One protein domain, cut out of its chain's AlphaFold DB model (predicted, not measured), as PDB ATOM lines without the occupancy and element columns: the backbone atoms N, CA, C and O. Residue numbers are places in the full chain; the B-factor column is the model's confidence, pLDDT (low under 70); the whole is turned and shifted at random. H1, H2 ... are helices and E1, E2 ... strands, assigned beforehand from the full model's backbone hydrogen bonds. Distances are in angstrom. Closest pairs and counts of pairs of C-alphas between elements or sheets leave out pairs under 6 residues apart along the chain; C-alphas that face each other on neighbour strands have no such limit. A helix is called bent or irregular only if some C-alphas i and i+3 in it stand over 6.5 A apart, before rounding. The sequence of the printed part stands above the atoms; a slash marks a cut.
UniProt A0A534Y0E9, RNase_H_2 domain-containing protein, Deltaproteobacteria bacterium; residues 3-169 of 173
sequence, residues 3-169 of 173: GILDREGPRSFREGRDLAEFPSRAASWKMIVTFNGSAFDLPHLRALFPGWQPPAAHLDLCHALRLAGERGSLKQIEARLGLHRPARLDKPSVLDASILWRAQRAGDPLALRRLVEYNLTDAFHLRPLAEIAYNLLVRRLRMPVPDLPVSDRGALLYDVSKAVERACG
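This is residues 3 to 169 of the 173 residues of the protein "RNase_H_2 domain-containing protein" of Deltaproteobacteria bacterium (UniProt A0A534Y0E9). One long helix, H6, runs along the longest axis as the core, with H7 and H5 folded back along its earlier part, H3 packed beside its later part and H4 between H5 and H3. On another side the hairpin of E1 and E2 packs on both H6 and H7, and beyond it lies a smaller group of H1, H2 and the two-stranded sheet of E3 and E4, of which E3 reaches H6. The printed part has 167 residues, with seven named helices and four named strands in the order E1, E2, H1, E3, H2, E4, H3, H4, H5, H6, H7, and its class is mostly helix. The sheet E1, E2 is antiparallel and the sheet E3, E4 parallel. The whole is compact, with a radius of gyration of the C-alphas of 16.3 A and spans of 53 by 39 by 27 A.

E1, residues 3 to 6, and E2, residues 9 to 13, form a hairpin, antiparallel at 151 degrees, with N 4 and O 11 at 2.9 A and N 11 and O 4 at 3.0 A within hydrogen-bond range. H1, residues 19 to 26, is irregular, with C-alphas 20 and 23 7.0 A apart, and touches no helix. E3, residues 31 to 34, H2, residues 41 to 48, and E4, residues 57 to 60, form a strand-helix-strand unit, two parallel neighbour strands with a helix between them in the chain; its crossover is right-handed. N 32 and O 57 of E3 and E4 are 3.0 A apart, and N 59 and O 32 are 2.9 A apart. H6, residues 109 to 141, is the hub, touching four helices. Its closest C-alphas to E1 are those of Leu 120 and Gly 3, 5.3 A apart, and to E3 those of Leu 126 and Thr 34, 6.8 A. H3, residues 61 to 68, touches H6 at a shallow tilt of 31 degrees, the same way, closest at the C-alphas of Leu 65 and Ala 133, 5.5 A. H4, residues 74 to 80, and H6 only just touch, with 3 pairs of C-alphas within 8 A, the closest being Glu 78 and Leu 129 at 7.7 A. H5, residues 94 to 105, forms a helical hairpin with H6, at a steep tilt of 39 degrees; the closest C-alphas, of Gln 104 and Leu 112, are 4.9 A apart. H7, residues 153 to 168, forms another with H6, at a shallow tilt of 34.9 degrees, only just short of steep; the closest C-alphas, of Glu 117 and Val 164, are 5.8 A apart. The closest C-alphas of E2 and H7 are those of Arg 11 and Ala 163, 5.9 A. H5 and H7 are apart. Every O i to N i+4 pair is within hydrogen-bond range in H2, H4 and H5; the counts are 2 of 4 in H1, 3 of 4 in H3, 27 of 29 in H6 and 10 of 12 in H7.

E1 begins at C-alpha 3, (53.718, -177.598, -3.468). E2 measures 12.9 A from first to last C-alpha, H1 11.7 A and H5 16.8 A. H6 measures 47.6 A, from C-alpha 109 at (67.053, -185.512, -11.837) to C-alpha 141 at (44.621, -162.758, 23.512), with a kink of 30 degrees near residue 128. H7 measures 23.0 A and ends at C-alpha 168, (59.859, -187.000, -9.926).

The two C-alphas farthest apart are those of Ala 106 and Pro 144, 54.2 A. The printed part has no cut. The long links are H4 to H5, with 13 residues between them, and H6 to H7, with 11. The mean pLDDT of the printed part is 90.7; residues 90 to 95, of which 94 and 95 belong to H5, and residues 153 to 156 of H7 are under 70.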
ATOM      1  N   GLY A   3      53.807-176.570  -4.506       95.81
ATOM      2  CA  GLY A   3      53.718-177.598  -3.468       95.81
ATOM      3  C   GLY A   3      52.531-177.325  -2.567       95.81
ATOM      4  O   GLY A   3      52.338-176.188  -2.145       95.81
ATOM      5  N   ILE A   4      51.732-178.351  -2.297       96.50
ATOM      6  CA  ILE A   4      50.515-178.238  -1.496       96.50
ATOM      7  C   ILE A   4      50.432-179.390  -0.498       96.50
ATOM      8  O   ILE A   4      50.982-180.467  -0.739       96.50
ATOM      9  N   LEU A   5      49.688-179.171   0.582       94.88
ATOM     10  CA  LEU A   5      49.166-180.210   1.460       94.88
ATOM     11  C   LEU A   5      47.671-179.946   1.641       94.88
ATOM     12  O   LEU A   5      47.288-178.883   2.127       94.88
ATOM     13  N   ASP A   6      46.835-180.909   1.268       94.81
ATOM     14  CA  ASP A   6      45.397-180.861   1.528       94.81
ATOM     15  C   ASP A   6      44.873-182.218   2.021       94.81
ATOM     16  O   ASP A   6      45.641-183.098   2.413       94.81
ATOM     17  N   ARG A   7      43.546-182.391   2.026       91.81
ATOM     18  CA  ARG A   7      42.874-183.600   2.522       91.81
ATOM     19  C   ARG A   7      43.293-184.899   1.824       91.81
ATOM     20  O   ARG A   7      43.143-185.954   2.425       91.81
ATOM     21  N   GLU A   8      43.762-184.848   0.576       91.94
ATOM     22  CA  GLU A   8      44.219-186.047  -0.149       91.94
ATOM     23  C   GLU A   8      45.752-186.177  -0.127       91.94
ATOM     24  O   GLU A   8      46.324-187.000  -0.842       91.94
ATOM     25  N   GLY A   9      46.411-185.387   0.724       91.75
ATOM     26  CA  GLY A   9      47.832-185.476   1.025       91.75
ATOM     27  C   GLY A   9      48.698-184.464   0.271       91.75
ATOM     28  O   GLY A   9      48.192-183.578  -0.427       91.75
ATOM     29  N   PRO A  10      50.027-184.558   0.441       93.62
ATOM     30  CA  PRO A  10      50.960-183.663  -0.221       93.62
ATOM     31  C   PRO A  10      51.021-183.920  -1.729       93.62
ATOM     32  O   PRO A  10      51.078-185.066  -2.184       93.62
ATOM     33  N   ARG A  11      51.070-182.844  -2.517       95.06
ATOM     34  CA  ARG A  11      51.231-182.904  -3.977       95.06
ATOM     35  C   ARG A  11      52.126-181.773  -4.469       95.06
ATOM     36  O   ARG A  11      52.052-180.655  -3.968       95.06
ATOM     37  N   SER A  12      52.974-182.072  -5.452       95.81
ATOM     38  CA  SER A  12      53.810-181.081  -6.131       95.81
ATOM     39  C   SER A  12      53.455-181.046  -7.611       95.81
ATOM     40  O   SER A  12      53.608-182.047  -8.309       95.81
ATOM     41  N   PHE A  13      52.975-179.894  -8.065       95.69
ATOM     42  CA  PHE A  13      52.589-179.622  -9.440       95.69
ATOM     43  C   PHE A  13      53.746-179.012 -10.226       95.69
ATOM     44  O   PHE A  13      54.421-178.086  -9.754       95.69
ATOM     45  N   ARG A  14      53.970-179.489 -11.451       93.38
ATOM     46  CA  ARG A  14      55.122-179.115 -12.280       93.38
ATOM     47  C   ARG A  14      54.717-178.678 -13.677       93.38
ATOM     48  O   ARG A  14      53.854-179.276 -14.317       93.38
ATOM     49  N   GLU A  15      55.380-177.625 -14.146       90.38
ATOM     50  CA  GLU A  15      55.247-177.143 -15.518       90.38
ATOM     51  C   GLU A  15      55.635-178.251 -16.505       90.38
ATOM     52  O   GLU A  15      56.544-179.037 -16.227       90.38
ATOM     53  N   GLY A  16      54.899-178.357 -17.613       88.56
ATOM     54  CA  GLY A  16      55.080-179.428 -18.598       88.56
ATOM     55  C   GLY A  16      54.644-180.824 -18.133       88.56
ATOM     56  O   GLY A  16      54.877-181.786 -18.856       88.56
ATOM     57  N   ARG A  17      54.029-180.957 -16.947       90.56
ATOM     58  CA  ARG A  17      53.516-182.239 -16.440       90.56
ATOM     59  C   ARG A  17      52.064-182.155 -15.987       90.56
ATOM     60  O   ARG A  17      51.196-182.696 -16.651       90.56
ATOM     61  N   ASP A  18      51.813-181.496 -14.863       94.38
ATOM     62  CA  ASP A  18      50.504-181.493 -14.201       94.38
ATOM     63  C   ASP A  18      50.132-180.127 -13.603       94.38
ATOM     64  O   ASP A  18      49.116-180.001 -12.928       94.38
ATOM     65  N   LEU A  19      50.907-179.068 -13.877       95.69
ATOM     66  CA  LEU A  19      50.640-177.717 -13.360       95.69
ATOM     67  C   LEU A  19      49.230-177.205 -13.671       95.69
ATOM     68  O   LEU A  19      48.628-176.537 -12.836       95.69
ATOM     69  N   ALA A  20      48.697-177.552 -14.844       95.25
ATOM     70  CA  ALA A  20      47.354-177.171 -15.272       95.25
ATOM     71  C   ALA A  20      46.234-177.791 -14.413       95.25
ATOM     72  O   ALA A  20      45.111-177.297 -14.435       95.25
ATOM     73  N   GLU A  21      46.517-178.835 -13.630       95.75
ATOM     74  CA  GLU A  21      45.540-179.465 -12.736       95.75
ATOM     75  C   GLU A  21      45.385-178.725 -11.397       95.75
ATOM     76  O   GLU A  21      44.433-178.989 -10.656       95.75
ATOM     77  N   PHE A  22      46.298-177.803 -11.065       96.88
ATOM     78  CA  PHE A  22      46.276-177.083  -9.788       96.88
ATOM     79  C   PHE A  22      44.939-176.365  -9.519       96.88
ATOM     80  O   PHE A  22      44.396-176.564  -8.429       96.88
ATOM     81  N   PRO A  23      44.351-175.589 -10.458       96.38
ATOM     82  CA  PRO A  23      43.084-174.904 -10.205       96.38
ATOM     83  C   PRO A  23      41.952-175.864  -9.831       96.38
ATOM     84  O   PRO A  23      41.219-175.602  -8.879       96.38
ATOM     85  N   SER A  24      41.855-177.007 -10.518       95.44
ATOM     86  CA  SER A  24      40.859-178.044 -10.226       95.44
ATOM     87  C   SER A  24      41.071-178.657  -8.846       95.44
ATOM     88  O   SER A  24      40.109-178.858  -8.107       95.44
ATOM     89  N   ARG A  25      42.330-178.907  -8.460       95.38
ATOM     90  CA  ARG A  25      42.663-179.397  -7.117       95.38
ATOM     91  C   ARG A  25      42.287-178.398  -6.023       95.38
ATOM     92  O   ARG A  25      41.792-178.800  -4.973       95.38
ATOM     93  N   ALA A  26      42.521-177.112  -6.273       95.88
ATOM     94  CA  ALA A  26      42.289-176.038  -5.313       95.88
ATOM     95  C   ALA A  26      40.820-175.588  -5.219       95.88
ATOM     96  O   ALA A  26      40.452-174.902  -4.267       95.88
ATOM     97  N   ALA A  27      39.970-175.970  -6.177       93.38
ATOM     98  CA  ALA A  27      38.612-175.445  -6.320       93.38
ATOM     99  C   ALA A  27      37.717-175.661  -5.087       93.38
ATOM    100  O   ALA A  27      36.877-174.818  -4.782       93.38
ATOM    101  N   SER A  28      37.885-176.775  -4.363       90.81
ATOM    102  CA  SER A  28      37.055-177.097  -3.193       90.81
ATOM    103  C   SER A  28      37.619-176.581  -1.868       90.81
ATOM    104  O   SER A  28      37.083-176.905  -0.803       90.81
ATOM    105  N   TRP A  29      38.746-175.867  -1.885       96.44
ATOM    106  CA  TRP A  29      39.361-175.386  -0.656       96.44
ATOM    107  C   TRP A  29      38.526-174.264  -0.052       96.44
ATOM    108  O   TRP A  29      38.059-173.363  -0.738       96.44
ATOM    109  N   LYS A  30      38.344-174.318   1.268       96.38
ATOM    110  CA  LYS A  30      37.639-173.272   2.027       96.38
ATOM    111  C   LYS A  30      38.591-172.212   2.570       96.38
ATOM    112  O   LYS A  30      38.162-171.112   2.901       96.38
ATOM    113  N   MET A  31      39.869-172.561   2.673       97.12
ATOM    114  CA  MET A  31      40.934-171.715   3.181       97.12
ATOM    115  C   MET A  31      42.246-172.086   2.499       97.12
ATOM    116  O   MET A  31      42.472-173.258   2.201       97.12
ATOM    117  N   ILE A  32      43.111-171.096   2.296       97.38
ATOM    118  CA  ILE A  32      44.511-171.308   1.936       97.38
ATOM    119  C   ILE A  32      45.412-170.840   3.080       97.38
ATOM    120  O   ILE A  32      45.151-169.818   3.714       97.38
ATOM    121  N   VAL A  33      46.465-171.604   3.357       98.19
ATOM    122  CA  VAL A  33      47.498-171.264   4.339       98.19
ATOM    123  C   VAL A  33      48.820-171.152   3.596       98.19
ATOM    124  O   VAL A  33      49.172-172.042   2.829       98.19
ATOM    125  N   THR A  34      49.543-170.057   3.805       98.25
ATOM    126  CA  THR A  34      50.810-169.767   3.111       98.25
ATOM    127  C   THR A  34      51.832-169.186   4.078       98.25
ATOM    128  O   THR A  34      51.448-168.673   5.128       98.25
ATOM    129  N   PHE A  35      53.105-169.130   3.688       97.69
ATOM    130  CA  PHE A  35      54.110-168.329   4.386       97.69
ATOM    131  C   PHE A  35      54.572-167.171   3.495       97.69
ATOM    132  O   PHE A  35      55.298-167.389   2.532       97.69
ATOM    133  N   ASN A  36      54.170-165.939   3.829       97.19
ATOM    134  CA  ASN A  36      54.384-164.739   3.009       97.19
ATOM    135  C   ASN A  36      53.694-164.808   1.630       97.19
ATOM    136  O   ASN A  36      54.124-164.184   0.657       97.19
ATOM    137  N   GLY A  37      52.604-165.572   1.540       97.12
ATOM    138  CA  GLY A  37      51.878-165.792   0.295       97.12
ATOM    139  C   GLY A  37      51.038-164.600  -0.148       97.12
ATOM    140  O   GLY A  37      50.736-164.483  -1.333       97.12
ATOM    141  N   SER A  38      50.711-163.672   0.757       96.69
ATOM    142  CA  SER A  38      50.027-162.423   0.387       96.69
ATOM    143  C   SER A  38      50.888-161.580  -0.553       96.69
ATOM    144  O   SER A  38      50.382-160.996  -1.508       96.69
ATOM    145  N   ALA A  39      52.197-161.540  -0.292       96.44
ATOM    146  CA  ALA A  39      53.163-160.789  -1.087       96.44
ATOM    147  C   ALA A  39      53.744-161.602  -2.255       96.44
ATOM    148  O   ALA A  39      54.224-161.014  -3.221       96.44
ATOM    149  N   PHE A  40      53.726-162.936  -2.165       94.44
ATOM    150  CA  PHE A  40      54.381-163.813  -3.133       94.44
ATOM    151  C   PHE A  40      53.406-164.789  -3.802       94.44
ATOM    152  O   PHE A  40      53.070-164.589  -4.967       94.44
ATOM    153  N   ASP A  41      52.921-165.810  -3.095       96.06
ATOM    154  CA  ASP A  41      52.151-166.912  -3.692       96.06
ATOM    155  C   ASP A  41      50.902-166.448  -4.455       96.06
ATOM    156  O   ASP A  41      50.746-166.764  -5.632       96.06
ATOM    157  N   LEU A  42      50.011-165.679  -3.820       96.25
ATOM    158  CA  LEU A  42      48.728-165.296  -4.415       96.25
ATOM    159  C   LEU A  42      48.882-164.432  -5.678       96.25
ATOM    160  O   LEU A  42      48.215-164.748  -6.668       96.25
ATOM    161  N   PRO A  43      49.742-163.389  -5.710       96.06
ATOM    162  CA  PRO A  43      50.045-162.674  -6.949       96.06
ATOM    163  C   PRO A  43      50.526-163.594  -8.077       96.06
ATOM    164  O   PRO A  43      50.024-163.504  -9.198       96.06
ATOM    165  N   HIS A  44      51.446-164.519  -7.781       95.38
ATOM    166  CA  HIS A  44      51.990-165.434  -8.785       95.38
ATOM    167  C   HIS A  44      50.940-166.440  -9.272       95.38
ATOM    168  O   HIS A  44      50.839-166.672 -10.472       95.38
ATOM    169  N   LEU A  45      50.120-167.000  -8.379       96.38
ATOM    170  CA  LEU A  45      49.048-167.931  -8.748       96.38
ATOM    171  C   LEU A  45      47.992-167.267  -9.637       96.38
ATOM    172  O   LEU A  45      47.567-167.864 -10.621       96.38
ATOM    173  N   ARG A  46      47.601-166.022  -9.338       95.81
ATOM    174  CA  ARG A  46      46.662-165.259 -10.179       95.81
ATOM    175  C   ARG A  46      47.232-164.972 -11.567       95.81
ATOM    176  O   ARG A  46      46.488-165.017 -12.540       95.81
ATOM    177  N   ALA A  47      48.532-164.688 -11.657       95.81
ATOM    178  CA  ALA A  47      49.209-164.484 -12.934       95.81
ATOM    179  C   ALA A  47      49.334-165.791 -13.738       95.81
ATOM    180  O   ALA A  47      49.118-165.790 -14.946       95.81
ATOM    181  N   LEU A  48      49.655-166.903 -13.067       96.00
ATOM    182  CA  LEU A  48      49.800-168.224 -13.690       96.00
ATOM    183  C   LEU A  48      48.467-168.818 -14.154       96.00
ATOM    184  O   LEU A  48      48.437-169.524 -15.159       96.00
ATOM    185  N   PHE A  49      47.372-168.545 -13.441       96.44
ATOM    186  CA  PHE A  49      46.053-169.102 -13.734       96.44
ATOM    187  C   PHE A  49      44.995-167.994 -13.847       96.44
ATOM    188  O   PHE A  49      44.231-167.771 -12.899       96.44
ATOM    189  N   PRO A  50      44.908-167.309 -15.003       91.56
ATOM    190  CA  PRO A  50      43.867-166.321 -15.257       91.56
ATOM    191  C   PRO A  50      42.478-166.968 -15.133       91.56
ATOM    192  O   PRO A  50      42.091-167.795 -15.951       91.56
ATOM    193  N   GLY A  51      41.742-166.633 -14.071       90.69
ATOM    194  CA  GLY A  51      40.421-167.203 -13.762       90.69
ATOM    195  C   GLY A  51      40.370-168.014 -12.468       90.69
ATOM    196  O   GLY A  51      39.289-168.192 -11.908       90.69
ATOM    197  N   TRP A  52      41.517-168.431 -11.927       94.75
ATOM    198  CA  TRP A  52      41.558-168.980 -10.577       94.75
ATOM    199  C   TRP A  52      41.333-167.869  -9.545       94.75
ATOM    200  O   TRP A  52      41.928-166.789  -9.617       94.75
ATOM    201  N   GLN A  53      40.479-168.146  -8.561       91.81
ATOM    202  CA  GLN A  53      40.259-167.280  -7.409       91.81
ATOM    203  C   GLN A  53      40.660-168.035  -6.141       91.81
ATOM    204  O   GLN A  53      40.280-169.198  -5.987       91.81
ATOM    205  N   PRO A  54      41.409-167.402  -5.222       92.00
ATOM    206  CA  PRO A  54      41.683-168.011  -3.934       92.00
ATOM    207  C   PRO A  54      40.389-168.152  -3.121       92.00
ATOM    208  O   PRO A  54      39.441-167.385  -3.328       92.00
ATOM    209  N   PRO A  55      40.352-169.087  -2.158       94.75
ATOM    210  CA  PRO A  55      39.260-169.153  -1.197       94.75
ATOM    211  C   PRO A  55      39.124-167.846  -0.410       94.75
ATOM    212  O   PRO A  55      40.093-167.110  -0.226       94.75
ATOM    213  N   ALA A  56      37.920-167.589   0.109       93.06
ATOM    214  CA  ALA A  56      37.626-166.373   0.871       93.06
ATOM    215  C   ALA A  56      38.496-166.229   2.132       93.06
ATOM    216  O   ALA A  56      38.808-165.115   2.545       93.06
ATOM    217  N   ALA A  57      38.891-167.349   2.742       97.31
ATOM    218  CA  ALA A  57      39.772-167.351   3.897       97.31
ATOM    219  C   ALA A  57      41.230-167.593   3.485       97.31
ATOM    220  O   ALA A  57      41.564-168.583   2.832       97.31
ATOM    221  N   HIS A  58      42.120-166.718   3.943       97.50
ATOM    222  CA  HIS A  58      43.562-166.853   3.763       97.50
ATOM    223  C   HIS A  58      44.272-166.589   5.086       97.50
ATOM    224  O   HIS A  58      44.092-165.537   5.697       97.50
ATOM    225  N   LEU A  59      45.079-167.553   5.524       98.06
ATOM    226  CA  LEU A  59      45.991-167.388   6.647       98.06
ATOM    227  C   LEU A  59      47.423-167.249   6.129       98.06
ATOM    228  O   LEU A  59      48.048-168.223   5.705       98.06
ATOM    229  N   ASP A  60      47.963-166.037   6.212       98.12
ATOM    230  CA  ASP A  60      49.386-165.804   5.986       98.12
ATOM    231  C   ASP A  60      50.176-165.962   7.291       98.12
ATOM    232  O   ASP A  60      50.147-165.109   8.188       98.12
ATOM    233  N   LEU A  61      50.921-167.061   7.385       98.31
ATOM    234  CA  LEU A  61      51.702-167.410   8.564       98.31
ATOM    235  C   LEU A  61      52.844-166.439   8.831       98.31
ATOM    236  O   LEU A  61      53.186-166.252   9.994       98.31
ATOM    237  N   CYS A  62      53.387-165.753   7.819       97.62
ATOM    238  CA  CYS A  62      54.408-164.729   8.057       97.62
ATOM    239  C   CYS A  62      53.863-163.619   8.972       97.62
ATOM    240  O   CYS A  62      54.570-163.077   9.823       97.62
ATOM    241  N   HIS A  63      52.583-163.280   8.821       97.19
ATOM    242  CA  HIS A  63      51.926-162.260   9.627       97.19
ATOM    243  C   HIS A  63      51.389-162.821  10.944       97.19
ATOM    244  O   HIS A  63      51.627-162.215  11.990       97.19
ATOM    245  N   ALA A  64      50.740-163.988  10.920       97.62
ATOM    246  CA  ALA A  64      50.200-164.615  12.125       97.62
ATOM    247  C   ALA A  64      51.299-164.968  13.144       97.62
ATOM    248  O   ALA A  64      51.190-164.616  14.318       97.62
ATOM    249  N   LEU A  65      52.402-165.576  12.693       97.69
ATOM    250  CA  LEU A  65      53.538-165.924  13.554       97.69
ATOM    251  C   LEU A  65      54.224-164.666  14.103       97.69
ATOM    252  O   LEU A  65      54.526-164.598  15.291       97.69
ATOM    253  N   ARG A  66      54.360-163.612  13.292       96.94
ATOM    254  CA  ARG A  66      54.900-162.322  13.749       96.94
ATOM    255  C   ARG A  66      54.061-161.692  14.858       96.94
ATOM    256  O   ARG A  66      54.638-161.135  15.792       96.94
ATOM    257  N   LEU A  67      52.732-161.781  14.778       96.31
ATOM    258  CA  LEU A  67      51.824-161.344  15.848       96.31
ATOM    259  C   LEU A  67      51.949-162.220  17.102       96.31
ATOM    260  O   LEU A  67      51.872-161.712  18.222       96.31
ATOM    261  N   ALA A  68      52.204-163.515  16.916       95.69
ATOM    262  CA  ALA A  68      52.470-164.462  17.992       95.69
ATOM    263  C   ALA A  68      53.847-164.270  18.667       95.69
ATOM    264  O   ALA A  68      54.085-164.844  19.725       95.69
ATOM    265  N   GLY A  69      54.729-163.430  18.111       95.56
ATOM    266  CA  GLY A  69      56.079-163.169  18.632       95.56
ATOM    267  C   GLY A  69      57.196-163.903  17.886       95.56
ATOM    268  O   GLY A  69      58.369-163.711  18.194       95.56
ATOM    269  N   GLU A  70      56.855-164.681  16.861       96.25
ATOM    270  CA  GLU A  70      57.786-165.459  16.053       96.25
ATOM    271  C   GLU A  70      58.203-164.699  14.789       96.25
ATOM    272  O   GLU A  70      57.379-164.357  13.942       96.25
ATOM    273  N   ARG A  71      59.503-164.412  14.642       95.00
ATOM    274  CA  ARG A  71      60.044-163.619  13.526       95.00
ATOM    275  C   ARG A  71      61.157-164.360  12.792       95.00
ATOM    276  O   ARG A  71      61.896-165.139  13.385       95.00
ATOM    277  N   GLY A  72      61.311-164.053  11.507       93.94
ATOM    278  CA  GLY A  72      62.367-164.599  10.656       93.94
ATOM    279  C   GLY A  72      61.817-165.377   9.466       93.94
ATOM    280  O   GLY A  72      60.622-165.347   9.176       93.94
ATOM    281  N   SER A  73      62.716-166.060   8.766       92.19
ATOM    282  CA  SER A  73      62.359-166.988   7.691       92.19
ATOM    283  C   SER A  73      61.600-168.208   8.225       92.19
ATOM    284  O   SER A  73      61.726-168.559   9.400       92.19
ATOM    285  N   LEU A  74      60.871-168.893   7.336       92.00
ATOM    286  CA  LEU A  74      60.149-170.132   7.647       92.00
ATOM    287  C   LEU A  74      61.041-171.130   8.403       92.00
ATOM    288  O   LEU A  74      60.700-171.547   9.503       92.00
ATOM    289  N   LYS A  75      62.241-171.399   7.879       86.94
ATOM    290  CA  LYS A  75      63.214-172.330   8.475       86.94
ATOM    291  C   LYS A  75      63.669-171.937   9.876       86.94
ATOM    292  O   LYS A  75      63.786-172.784  10.754       86.94
ATOM    293  N   GLN A  76      63.928-170.648  10.100       90.81
ATOM    294  CA  GLN A  76      64.317-170.155  11.424       90.81
ATOM    295  C   GLN A  76      63.179-170.299  12.437       90.81
ATOM    296  O   GLN A  76      63.435-170.527  13.617       90.81
ATOM    297  N   ILE A  77      61.930-170.136  11.999       93.75
ATOM    298  CA  ILE A  77      60.763-170.314  12.865       93.75
ATOM    299  C   ILE A  77      60.541-171.799  13.158       93.75
ATOM    300  O   ILE A  77      60.404-172.166  14.319       93.75
ATOM    301  N   GLU A  78      60.587-172.660  12.144       91.56
ATOM    302  CA  GLU A  78      60.485-174.113  12.311       91.56
ATOM    303  C   GLU A  78      61.507-174.652  13.311       91.56
ATOM    304  O   GLU A  78      61.124-175.325  14.264       91.56
ATOM    305  N   ALA A  79      62.786-174.295  13.156       88.62
ATOM    306  CA  ALA A  79      63.841-174.731  14.065       88.62
ATOM    307  C   ALA A  79      63.577-174.291  15.515       88.62
ATOM    308  O   ALA A  79      63.720-175.094  16.435       88.62
ATOM    309  N   ARG A  80      63.141-173.039  15.727       91.81
ATOM    310  CA  ARG A  80      62.816-172.516  17.068       91.81
ATOM    311  C   ARG A  80      61.596-173.194  17.690       91.81
ATOM    312  O   ARG A  80      61.565-173.376  18.900       91.81
ATOM    313  N   LEU A  81      60.630-173.604  16.873       91.31
ATOM    314  CA  LEU A  81      59.431-174.327  17.306       91.31
ATOM    315  C   LEU A  81      59.629-175.856  17.336       91.31
ATOM    316  O   LEU A  81      58.677-176.609  17.547       91.31
ATOM    317  N   GLY A  82      60.861-176.327  17.126       88.69
ATOM    318  CA  GLY A  82      61.218-177.742  17.141       88.69
ATOM    319  C   GLY A  82      60.704-178.535  15.937       88.69
ATOM    320  O   GLY A  82      60.713-179.758  15.976       88.69
ATOM    321  N   LEU A  83      60.247-177.895  14.862       87.69
ATOM    322  CA  LEU A  83      59.863-178.570  13.620       87.69
ATOM    323  C   LEU A  83      61.122-178.917  12.816       87.69
ATOM    324  O   LEU A  83      61.560-178.180  11.935       87.69
ATOM    325  N   HIS A  84      61.746-180.036  13.180       79.62
ATOM    326  CA  HIS A  84      62.979-180.497  12.554       79.62
ATOM    327  C   HIS A  84      62.733-181.053  11.154       79.62
ATOM    328  O   HIS A  84      61.769-181.779  10.907       79.62
ATOM    329  N   ARG A  85      63.658-180.743  10.248       81.19
ATOM    330  CA  ARG A  85      63.705-181.302   8.899       81.19
ATOM    331  C   ARG A  85      64.650-182.511   8.889       81.19
ATOM    332  O   ARG A  85      65.532-182.604   9.741       81.19
ATOM    333  N   PRO A  86      64.509-183.452   7.941       76.81
ATOM    334  CA  PRO A  86      65.540-184.451   7.681       76.81
ATOM    335  C   PRO A  86      66.908-183.798   7.484       76.81
ATOM    336  O   PRO A  86      66.996-182.786   6.797       76.81
ATOM    337  N   ALA A  87      67.985-184.423   7.970       74.88
ATOM    338  CA  ALA A  87      69.344-183.874   7.864       74.88
ATOM    339  C   ALA A  87      69.764-183.539   6.415       74.88
ATOM    340  O   ALA A  87      70.470-182.567   6.163       74.88
ATOM    341  N   ARG A  88      69.271-184.301   5.428       73.88
ATOM    342  CA  ARG A  88      69.493-184.022   3.996       73.88
ATOM    343  C   ARG A  88      68.847-182.716   3.504       73.88
ATOM    344  O   ARG A  88      69.195-182.248   2.426       73.88
ATOM    345  N   LEU A  89      67.918-182.159   4.284       74.06
ATOM    346  CA  LEU A  89      67.193-180.914   4.043       74.06
ATOM    347  C   LEU A  89      67.614-179.765   4.973       74.06
ATOM    348  O   LEU A  89      67.081-178.660   4.854       74.06
ATOM    349  N   ASP A  90      68.573-179.984   5.874       65.56
ATOM    350  CA  ASP A  90      68.967-178.969   6.860       65.56
ATOM    351  C   ASP A  90      69.671-177.754   6.236       65.56
ATOM    352  O   ASP A  90      69.819-176.724   6.894       65.56
ATOM    353  N   LYS A  91      70.103-177.827   4.965       60.25
ATOM    354  CA  LYS A  91      70.886-176.754   4.325       60.25
ATOM    355  C   LYS A  91      70.552-176.514   2.847       60.25
ATOM    356  O   LYS A  91      71.309-176.912   1.968       60.25
ATOM    357  N   PRO A  92      69.450-175.800   2.569       56.44
ATOM    358  CA  PRO A  92      69.474-174.827   1.477       56.44
ATOM    359  C   PRO A  92      69.444-173.410   2.010       56.44
ATOM    360  O   PRO A  92      68.468-172.982   2.636       56.44
ATOM    361  N   SER A  93      70.457-172.648   1.654       62.31
ATOM    362  CA  SER A  93      70.323-171.216   1.456       62.31
ATOM    363  C   SER A  93      69.351-170.919   0.296       62.31
ATOM    364  O   SER A  93      69.057-171.770  -0.545       62.31
ATOM    365  N   VAL A  94      68.838-169.687   0.219       59.94
ATOM    366  CA  VAL A  94      68.057-169.216  -0.949       59.94
ATOM    367  C   VAL A  94      68.876-169.340  -2.247       59.94
ATOM    368  O   VAL A  94      68.333-169.614  -3.322       59.94
ATOM    369  N   LEU A  95      70.200-169.204  -2.131       59.50
ATOM    370  CA  LEU A  95      71.147-169.444  -3.213       59.50
ATOM    371  C   LEU A  95      71.086-170.905  -3.692       59.50
ATOM    372  O   LEU A  95      71.013-171.139  -4.898       59.50
ATOM    373  N   ASP A  96      70.991-171.868  -2.774       74.06
ATOM    374  CA  ASP A  96      70.886-173.294  -3.109       74.06
ATOM    375  C   ASP A  96      69.582-173.622  -3.841       74.06
ATOM    376  O   ASP A  96      69.603-174.364  -4.818       74.06
ATOM    377  N   ALA A  97      68.448-173.026  -3.453       80.56
ATOM    378  CA  ALA A  97      67.185-173.223  -4.175       80.56
ATOM    379  C   ALA A  97      67.268-172.711  -5.625       80.56
ATOM    380  O   ALA A  97      66.783-173.363  -6.551       80.56
ATOM    381  N   SER A  98      67.944-171.578  -5.838       84.88
ATOM    382  CA  SER A  98      68.175-171.024  -7.177       84.88
ATOM    383  C   SER A  98      69.118-171.901  -8.010       84.88
ATOM    384  O   SER A  98      68.900-172.076  -9.208       84.88
ATOM    385  N   ILE A  99      70.156-172.476  -7.390       87.88
ATOM    386  CA  ILE A  99      71.070-173.430  -8.037       87.88
ATOM    387  C   ILE A  99      70.318-174.704  -8.427       87.88
ATOM    388  O   ILE A  99      70.384-175.111  -9.586       87.88
ATOM    389  N   LEU A 100      69.544-175.283  -7.505       89.62
ATOM    390  CA  LEU A 100      68.710-176.459  -7.763       89.62
ATOM    391  C   LEU A 100      67.696-176.195  -8.881       89.62
ATOM    392  O   LEU A 100      67.507-177.044  -9.750       89.62
ATOM    393  N   TRP A 101      67.091-175.003  -8.915       90.12
ATOM    394  CA  TRP A 101      66.189-174.605  -9.995       90.12
ATOM    395  C   TRP A 101      66.889-174.555 -11.358       90.12
ATOM    396  O   TRP A 101      66.336-175.027 -12.349       90.12
ATOM    397  N   ARG A 102      68.108-174.008 -11.439       92.00
ATOM    398  CA  ARG A 102      68.870-173.997 -12.700       92.00
ATOM    399  C   ARG A 102      69.283-175.405 -13.120       92.00
ATOM    400  O   ARG A 102      69.088-175.757 -14.277       92.00
ATOM    401  N   ALA A 103      69.797-176.206 -12.190       91.75
ATOM    402  CA  ALA A 103      70.239-177.571 -12.461       91.75
ATOM    403  C   ALA A 103      69.081-178.468 -12.929       91.75
ATOM    404  O   ALA A 103      69.210-179.149 -13.942       91.75
ATOM    405  N   GLN A 104      67.910-178.399 -12.283       93.38
ATOM    406  CA  GLN A 104      66.752-179.179 -12.734       93.38
ATOM    407  C   GLN A 104      66.248-178.719 -14.109       93.38
ATOM    408  O   GLN A 104      65.872-179.549 -14.930       93.38
ATOM    409  N   ARG A 105      66.307-177.410 -14.411       92.06
ATOM    410  CA  ARG A 105      65.996-176.902 -15.759       92.06
ATOM    411  C   ARG A 105      66.982-177.397 -16.818       92.06
ATOM    412  O   ARG A 105      66.597-177.505 -17.975       92.06
ATOM    413  N   ALA A 106      68.218-177.696 -16.426       93.44
ATOM    414  CA  ALA A 106      69.220-178.338 -17.273       93.44
ATOM    415  C   ALA A 106      69.061-179.872 -17.345       93.44
ATOM    416  O   ALA A 106      69.867-180.533 -17.991       93.44
ATOM    417  N   GLY A 107      68.030-180.440 -16.709       91.44
ATOM    418  CA  GLY A 107      67.708-181.865 -16.769       91.44
ATOM    419  C   GLY A 107      68.284-182.714 -15.637       91.44
ATOM    420  O   GLY A 107      68.167-183.931 -15.711       91.44
ATOM    421  N   ASP A 108      68.875-182.125 -14.588       93.50
ATOM    422  CA  ASP A 108      69.413-182.890 -13.454       93.50
ATOM    423  C   ASP A 108      68.276-183.503 -12.593       93.50
ATOM    424  O   ASP A 108      67.549-182.769 -11.902       93.50
ATOM    425  N   PRO A 109      68.122-184.845 -12.577       91.12
ATOM    426  CA  PRO A 109      67.053-185.512 -11.837       91.12
ATOM    427  C   PRO A 109      67.258-185.474 -10.315       91.12
ATOM    428  O   PRO A 109      66.281-185.491  -9.561       91.12
ATOM    429  N   LEU A 110      68.502-185.387  -9.830       90.56
ATOM    430  CA  LEU A 110      68.794-185.262  -8.399       90.56
ATOM    431  C   LEU A 110      68.473-183.853  -7.903       90.56
ATOM    432  O   LEU A 110      67.913-183.697  -6.813       90.56
ATOM    433  N   ALA A 111      68.779-182.833  -8.709       91.25
ATOM    434  CA  ALA A 111      68.388-181.459  -8.413       91.25
ATOM    435  C   ALA A 111      66.863-181.318  -8.356       91.25
ATOM    436  O   ALA A 111      66.335-180.726  -7.411       91.25
ATOM    437  N   LEU A 112      66.154-181.926  -9.313       92.44
ATOM    438  CA  LEU A 112      64.696-181.990  -9.308       92.44
ATOM    439  C   LEU A 112      64.165-182.654  -8.033       92.44
ATOM    440  O   LEU A 112      63.316-182.072  -7.357       92.44
ATOM    441  N   ARG A 113      64.677-183.842  -7.682       92.25
ATOM    442  CA  ARG A 113      64.235-184.580  -6.491       92.25
ATOM    443  C   ARG A 113      64.386-183.751  -5.223       92.25
ATOM    444  O   ARG A 113      63.438-183.649  -4.450       92.25
ATOM    445  N   ARG A 114      65.545-183.115  -5.039       89.81
ATOM    446  CA  ARG A 114      65.794-182.233  -3.891       89.81
ATOM    447  C   ARG A 114      64.856-181.033  -3.887       89.81
ATOM    448  O   ARG A 114      64.297-180.710  -2.848       89.81
ATOM    449  N   LEU A 115      64.658-180.380  -5.032       91.06
ATOM    450  CA  LEU A 115      63.777-179.217  -5.128       91.06
ATOM    451  C   LEU A 115      62.328-179.562  -4.750       91.06
ATOM    452  O   LEU A 115      61.712-178.831  -3.976       91.06
ATOM    453  N   VAL A 116      61.806-180.682  -5.260       92.88
ATOM    454  CA  VAL A 116      60.475-181.197  -4.904       92.88
ATOM    455  C   VAL A 116      60.394-181.477  -3.406       92.88
ATOM    456  O   VAL A 116      59.423-181.100  -2.757       92.88
ATOM    457  N   GLU A 117      61.418-182.118  -2.849       90.75
ATOM    458  CA  GLU A 117      61.464-182.466  -1.434       90.75
ATOM    459  C   GLU A 117      61.461-181.227  -0.529       90.75
ATOM    460  O   GLU A 117      60.709-181.185   0.447       90.75
ATOM    461  N   TYR A 118      62.210-180.179  -0.880       88.75
ATOM    462  CA  TYR A 118      62.147-178.899  -0.172       88.75
ATOM    463  C   TYR A 118      60.762-178.269  -0.252       88.75
ATOM    464  O   TYR A 118      60.191-177.909   0.774       88.75
ATOM    465  N   ASN A 119      60.215-178.181  -1.464       91.56
ATOM    466  CA  ASN A 119      58.927-177.553  -1.717       91.56
ATOM    467  C   ASN A 119      57.777-178.239  -0.958       91.56
ATOM    468  O   ASN A 119      56.928-177.562  -0.382       91.56
ATOM    469  N   LEU A 120      57.768-179.571  -0.918       92.88
ATOM    470  CA  LEU A 120      56.767-180.340  -0.181       92.88
ATOM    471  C   LEU A 120      56.961-180.266   1.333       92.88
ATOM    472  O   LEU A 120      55.975-180.185   2.060       92.88
ATOM    473  N   THR A 121      58.208-180.263   1.810       90.06
ATOM    474  CA  THR A 121      58.495-180.097   3.243       90.06
ATOM    475  C   THR A 121      57.996-178.741   3.742       90.06
ATOM    476  O   THR A 121      57.334-178.683   4.776       90.06
ATOM    477  N   ASP A 122      58.245-177.669   2.980       91.00
ATOM    478  CA  ASP A 122      57.757-176.322   3.294       91.00
ATOM    479  C   ASP A 122      56.228-176.297   3.378       91.00
ATOM    480  O   ASP A 122      55.680-175.837   4.377       91.00
ATOM    481  N   ALA A 123      55.541-176.837   2.363       93.44
ATOM    482  CA  ALA A 123      54.079-176.877   2.314       93.44
ATOM    483  C   ALA A 123      53.477-177.695   3.462       93.44
ATOM    484  O   ALA A 123      52.469-177.300   4.049       93.44
ATOM    485  N   PHE A 124      54.097-178.823   3.806       91.69
ATOM    486  CA  PHE A 124      53.590-179.675   4.866       91.69
ATOM    487  C   PHE A 124      53.696-178.996   6.235       91.69
ATOM    488  O   PHE A 124      52.735-179.013   7.006       91.69
ATOM    489  N   HIS A 125      54.834-178.366   6.544       92.12
ATOM    490  CA  HIS A 125      55.043-177.695   7.828       92.12
ATOM    491  C   HIS A 125      54.111-176.503   8.070       92.12
ATOM    492  O   HIS A 125      53.922-176.112   9.223       92.12
ATOM    493  N   LEU A 126      53.465-175.956   7.035       95.56
ATOM    494  CA  LEU A 126      52.485-174.882   7.218       95.56
ATOM    495  C   LEU A 126      51.323-175.303   8.126       95.56
ATOM    496  O   LEU A 126      50.821-174.476   8.882       95.56
ATOM    497  N   ARG A 127      50.915-176.579   8.108       95.00
ATOM    498  CA  ARG A 127      49.835-177.065   8.975       95.00
ATOM    499  C   ARG A 127      50.189-176.993  10.472       95.00
ATOM    500  O   ARG A 127      49.495-176.265  11.182       95.00
ATOM    501  N   PRO A 128      51.245-177.668  10.972       94.38
ATOM    502  CA  PRO A 128      51.616-177.555  12.380       94.38
ATOM    503  C   PRO A 128      51.994-176.123  12.772       94.38
ATOM    504  O   PRO A 128      51.710-175.705  13.890       94.38
ATOM    505  N   LEU A 129      52.562-175.321  11.864       96.06
ATOM    506  CA  LEU A 129      52.809-173.901  12.131       96.06
ATOM    507  C   LEU A 129      51.522-173.088  12.304       96.06
ATOM    508  O   LEU A 129      51.490-172.202  13.155       96.06
ATOM    509  N   ALA A 130      50.469-173.373  11.537       97.12
ATOM    510  CA  ALA A 130      49.164-172.739  11.710       97.12
ATOM    511  C   ALA A 130      48.520-173.120  13.048       97.12
ATOM    512  O   ALA A 130      48.012-172.247  13.747       97.12
ATOM    513  N   GLU A 131      48.599-174.398  13.425       96.75
ATOM    514  CA  GLU A 131      48.115-174.909  14.715       96.75
ATOM    515  C   GLU A 131      48.865-174.239  15.884       96.75
ATOM    516  O   GLU A 131      48.245-173.742  16.827       96.75
ATOM    517  N   ILE A 132      50.195-174.114  15.787       96.62
ATOM    518  CA  ILE A 132      51.016-173.403  16.779       96.62
ATOM    519  C   ILE A 132      50.678-171.907  16.819       96.62
ATOM    520  O   ILE A 132      50.487-171.358  17.904       96.62
ATOM    521  N   ALA A 133      50.584-171.236  15.665       97.56
ATOM    522  CA  ALA A 133      50.250-169.815  15.597       97.56
ATOM    523  C   ALA A 133      48.883-169.528  16.232       97.56
ATOM    524  O   ALA A 133      48.758-168.576  17.002       97.56
ATOM    525  N   TYR A 134      47.886-170.375  15.960       97.69
ATOM    526  CA  TYR A 134      46.573-170.308  16.594       97.69
ATOM    527  C   TYR A 134      46.691-170.412  18.120       97.69
ATOM    528  O   TYR A 134      46.245-169.502  18.816       97.69
ATOM    529  N   ASN A 135      47.359-171.447  18.644       97.62
ATOM    530  CA  ASN A 135      47.509-171.656  20.091       97.62
ATOM    531  C   ASN A 135      48.216-170.474  20.769       97.62
ATOM    532  O   ASN A 135      47.790-169.984  21.815       97.62
ATOM    533  N   LEU A 136      49.286-169.964  20.155       96.94
ATOM    534  CA  LEU A 136      50.006-168.799  20.663       96.94
ATOM    535  C   LEU A 136      49.111-167.553  20.715       96.94
ATOM    536  O   LEU A 136      49.122-166.833  21.715       96.94
ATOM    537  N   LEU A 137      48.326-167.297  19.665       97.44
ATOM    538  CA  LEU A 137      47.436-166.137  19.594       97.44
ATOM    539  C   LEU A 137      46.255-166.255  20.559       97.44
ATOM    540  O   LEU A 137      45.972-165.290  21.264       97.44
ATOM    541  N   VAL A 138      45.618-167.424  20.653       97.69
ATOM    542  CA  VAL A 138      44.531-167.700  21.608       97.69
ATOM    543  C   VAL A 138      44.984-167.420  23.036       97.69
ATOM    544  O   VAL A 138      44.331-166.659  23.753       97.69
ATOM    545  N   ARG A 139      46.146-167.955  23.430       96.75
ATOM    546  CA  ARG A 139      46.719-167.735  24.765       96.75
ATOM    547  C   ARG A 139      47.089-166.268  24.987       96.75
ATOM    548  O   ARG A 139      46.758-165.701  26.027       96.75
ATOM    549  N   ARG A 140      47.734-165.627  24.005       95.75
ATOM    550  CA  ARG A 140      48.137-164.210  24.072       95.75
ATOM    551  C   ARG A 140      46.938-163.273  24.228       95.75
ATOM    552  O   ARG A 140      47.016-162.315  24.990       95.75
ATOM    553  N   LEU A 141      45.854-163.549  23.507       96.38
ATOM    554  CA  LEU A 141      44.621-162.758  23.512       96.38
ATOM    555  C   LEU A 141      43.640-163.184  24.612       96.38
ATOM    556  O   LEU A 141      42.589-162.565  24.747       96.38
ATOM    557  N   ARG A 142      43.979-164.214  25.402       96.62
ATOM    558  CA  ARG A 142      43.127-164.788  26.455       96.62
ATOM    559  C   ARG A 142      41.736-165.173  25.937       96.62
ATOM    560  O   ARG A 142      40.732-164.949  26.609       96.62
ATOM    561  N   MET A 143      41.675-165.722  24.725       96.81
ATOM    562  CA  MET A 143      40.409-166.158  24.141       96.81
ATOM    563  C   MET A 143      39.883-167.401  24.877       96.81
ATOM    564  O   MET A 143      40.671-168.302  25.165       96.81
ATOM    565  N   PRO A 144      38.570-167.498  25.153       96.56
ATOM    566  CA  PRO A 144      37.974-168.622  25.875       96.56
ATOM    567  C   PRO A 144      37.721-169.819  24.942       96.56
ATOM    568  O   PRO A 144      36.607-170.326  24.842       96.56
ATOM    569  N   VAL A 145      38.748-170.242  24.210       97.19
ATOM    570  CA  VAL A 145      38.701-171.374  23.276       97.19
ATOM    571  C   VAL A 145      39.873-172.313  23.558       97.19
ATOM    572  O   VAL A 145      40.927-171.845  23.990       97.19
ATOM    573  N   PRO A 146      39.711-173.633  23.359       96.62
ATOM    574  CA  PRO A 146      40.786-174.580  23.608       96.62
ATOM    575  C   PRO A 146      41.897-174.459  22.561       96.62
ATOM    576  O   PRO A 146      41.676-174.003  21.433       96.62
ATOM    577  N   ASP A 147      43.079-174.935  22.941       96.44
ATOM    578  CA  ASP A 147      44.183-175.148  22.015       96.44
ATOM    579  C   ASP A 147      43.846-176.260  21.009       96.44
ATOM    580  O   ASP A 147      43.171-177.244  21.324       96.44
ATOM    581  N   LEU A 148      44.374-176.125  19.797       95.88
ATOM    582  CA  LEU A 148      44.389-177.180  18.796       95.88
ATOM    583  C   LEU A 148      45.504-178.193  19.093       95.88
ATOM    584  O   LEU A 148      46.603-177.796  19.507       95.88
ATOM    585  N   PRO A 149      45.280-179.491  18.814       94.19
ATOM    586  CA  PRO A 149      46.373-180.448  18.747       94.19
ATOM    587  C   PRO A 149      47.335-180.045  17.624       94.19
ATOM    588  O   PRO A 149      46.905-179.664  16.536       94.19
ATOM    589  N   VAL A 150      48.637-180.145  17.890       91.81
ATOM    590  CA  VAL A 150      49.672-179.908  16.877       91.81
ATOM    591  C   VAL A 150      49.986-181.230  16.189       91.81
ATOM    592  O   VAL A 150      50.293-182.223  16.847       91.81
ATOM    593  N   SER A 151      49.888-181.237  14.865       88.38
ATOM    594  CA  SER A 151      50.057-182.413  14.016       88.38
ATOM    595  C   SER A 151      51.445-183.043  14.162       88.38
ATOM    596  O   SER A 151      52.460-182.344  14.219       88.38
ATOM    597  N   ASP A 152      51.474-184.380  14.196       74.81
ATOM    598  CA  ASP A 152      52.688-185.168  14.420       74.81
ATOM    599  C   ASP A 152      53.670-185.121  13.233       74.81
ATOM    600  O   ASP A 152      53.300-185.096  12.056       74.81
ATOM    601  N   ARG A 153      54.956-185.153  13.580       67.00
ATOM    602  CA  ARG A 153      56.122-185.050  12.701       67.00
ATOM    603  C   ARG A 153      56.522-186.392  12.073       67.00
ATOM    604  O   ARG A 153      57.278-186.391  11.107       67.00
ATOM    605  N   GLY A 154      56.062-187.529  12.603       61.44
ATOM    606  CA  GLY A 154      56.421-188.860  12.093       61.44
ATOM    607  C   GLY A 154      55.744-189.210  10.764       61.44
ATOM    608  O   GLY A 154      56.413-189.579   9.798       61.44
ATOM    609  N   ALA A 155      54.420-189.028  10.688       62.53
ATOM    610  CA  ALA A 155      53.628-189.280   9.474       62.53
ATOM    611  C   ALA A 155      54.061-188.387   8.294       62.53
ATOM    612  O   ALA A 155      54.121-188.827   7.146       62.53
ATOM    613  N   LEU A 156      54.468-187.157   8.610       67.88
ATOM    614  CA  LEU A 156      54.992-186.165   7.679       67.88
ATOM    615  C   LEU A 156      56.110-186.687   6.772       67.88
ATOM    616  O   LEU A 156      56.054-186.534   5.550       67.88
ATOM    617  N   LEU A 157      57.139-187.300   7.363       72.62
ATOM    618  CA  LEU A 157      58.320-187.729   6.613       72.62
ATOM    619  C   LEU A 157      57.977-188.791   5.567       72.62
ATOM    620  O   LEU A 157      58.535-188.804   4.466       72.62
ATOM    621  N   TYR A 158      57.040-189.668   5.910       78.88
ATOM    622  CA  TYR A 158      56.573-190.720   5.028       78.88
ATOM    623  C   TYR A 158      55.741-190.168   3.863       78.88
ATOM    624  O   TYR A 158      56.006-190.510   2.706       78.88
ATOM    625  N   ASP A 159      54.794-189.269   4.142       84.75
ATOM    626  CA  ASP A 159      53.918-188.692   3.118       84.75
ATOM    627  C   ASP A 159      54.698-187.867   2.090       84.75
ATOM    628  O   ASP A 159      54.499-188.022   0.880       84.75
ATOM    629  N   VAL A 160      55.644-187.041   2.553       87.44
ATOM    630  CA  VAL A 160      56.512-186.263   1.659       87.44
ATOM    631  C   VAL A 160      57.347-187.188   0.779       87.44
ATOM    632  O   VAL A 160      57.411-186.963  -0.425       87.44
ATOM    633  N   SER A 161      57.925-188.263   1.325       88.19
ATOM    634  CA  SER A 161      58.760-189.192   0.546       88.19
ATOM    635  C   SER A 161      57.992-189.810  -0.632       88.19
ATOM    636  O   SER A 161      58.461-189.771  -1.771       88.19
ATOM    637  N   LYS A 162      56.760-190.275  -0.395       89.06
ATOM    638  CA  LYS A 162      55.886-190.810  -1.453       89.06
ATOM    639  C   LYS A 162      55.470-189.760  -2.477       89.06
ATOM    640  O   LYS A 162      55.350-190.053  -3.668       89.06
ATOM    641  N   ALA A 163      55.192-188.539  -2.028       91.19
ATOM    642  CA  ALA A 163      54.836-187.445  -2.922       91.19
ATOM    643  C   ALA A 163      56.028-187.008  -3.788       91.19
ATOM    644  O   ALA A 163      55.840-186.747  -4.978       91.19
ATOM    645  N   VAL A 164      57.250-187.014  -3.240       91.88
ATOM    646  CA  VAL A 164      58.495-186.766  -3.984       91.88
ATOM    647  C   VAL A 164      58.669-187.788  -5.104       91.88
ATOM    648  O   VAL A 164      58.893-187.396  -6.248       91.88
ATOM    649  N   GLU A 165      58.524-189.079  -4.805       92.00
ATOM    650  CA  GLU A 165      58.624-190.154  -5.803       92.00
ATOM    651  C   GLU A 165      57.612-189.966  -6.935       92.00
ATOM    652  O   GLU A 165      57.975-189.954  -8.113       92.00
ATOM    653  N   ARG A 166      56.347-189.695  -6.585       90.62
ATOM    654  CA  ARG A 166      55.301-189.398  -7.571       90.62
ATOM    655  C   ARG A 166      55.655-188.199  -8.444       90.62
ATOM    656  O   ARG A 166      55.479-188.256  -9.661       90.62
ATOM    657  N   ALA A 167      56.150-187.118  -7.845       89.94
ATOM    658  CA  ALA A 167      56.456-185.851  -8.510       89.94
ATOM    659  C   ALA A 167      57.722-185.893  -9.393       89.94
ATOM    660  O   ALA A 167      57.807-185.149 -10.377       89.94
ATOM    661  N   CYS A 168      58.674-186.777  -9.092       89.62
ATOM    662  CA  CYS A 168      59.859-187.000  -9.926       89.62
ATOM    663  C   CYS A 168      59.591-187.981 -11.077       89.62
ATOM    664  O   CYS A 168      60.242-187.874 -12.111       89.62
ATOM    665  N   GLY A 169      58.601-188.869 -10.919       78.88
ATOM    666  CA  GLY A 169      58.452-190.054 -11.762       78.88
ATOM    667  C   GLY A 169      59.363-191.173 -11.255       78.88
ATOM    668  O   GLY A 169      60.414-190.909 -10.669       78.88
TER     669      GLY A 169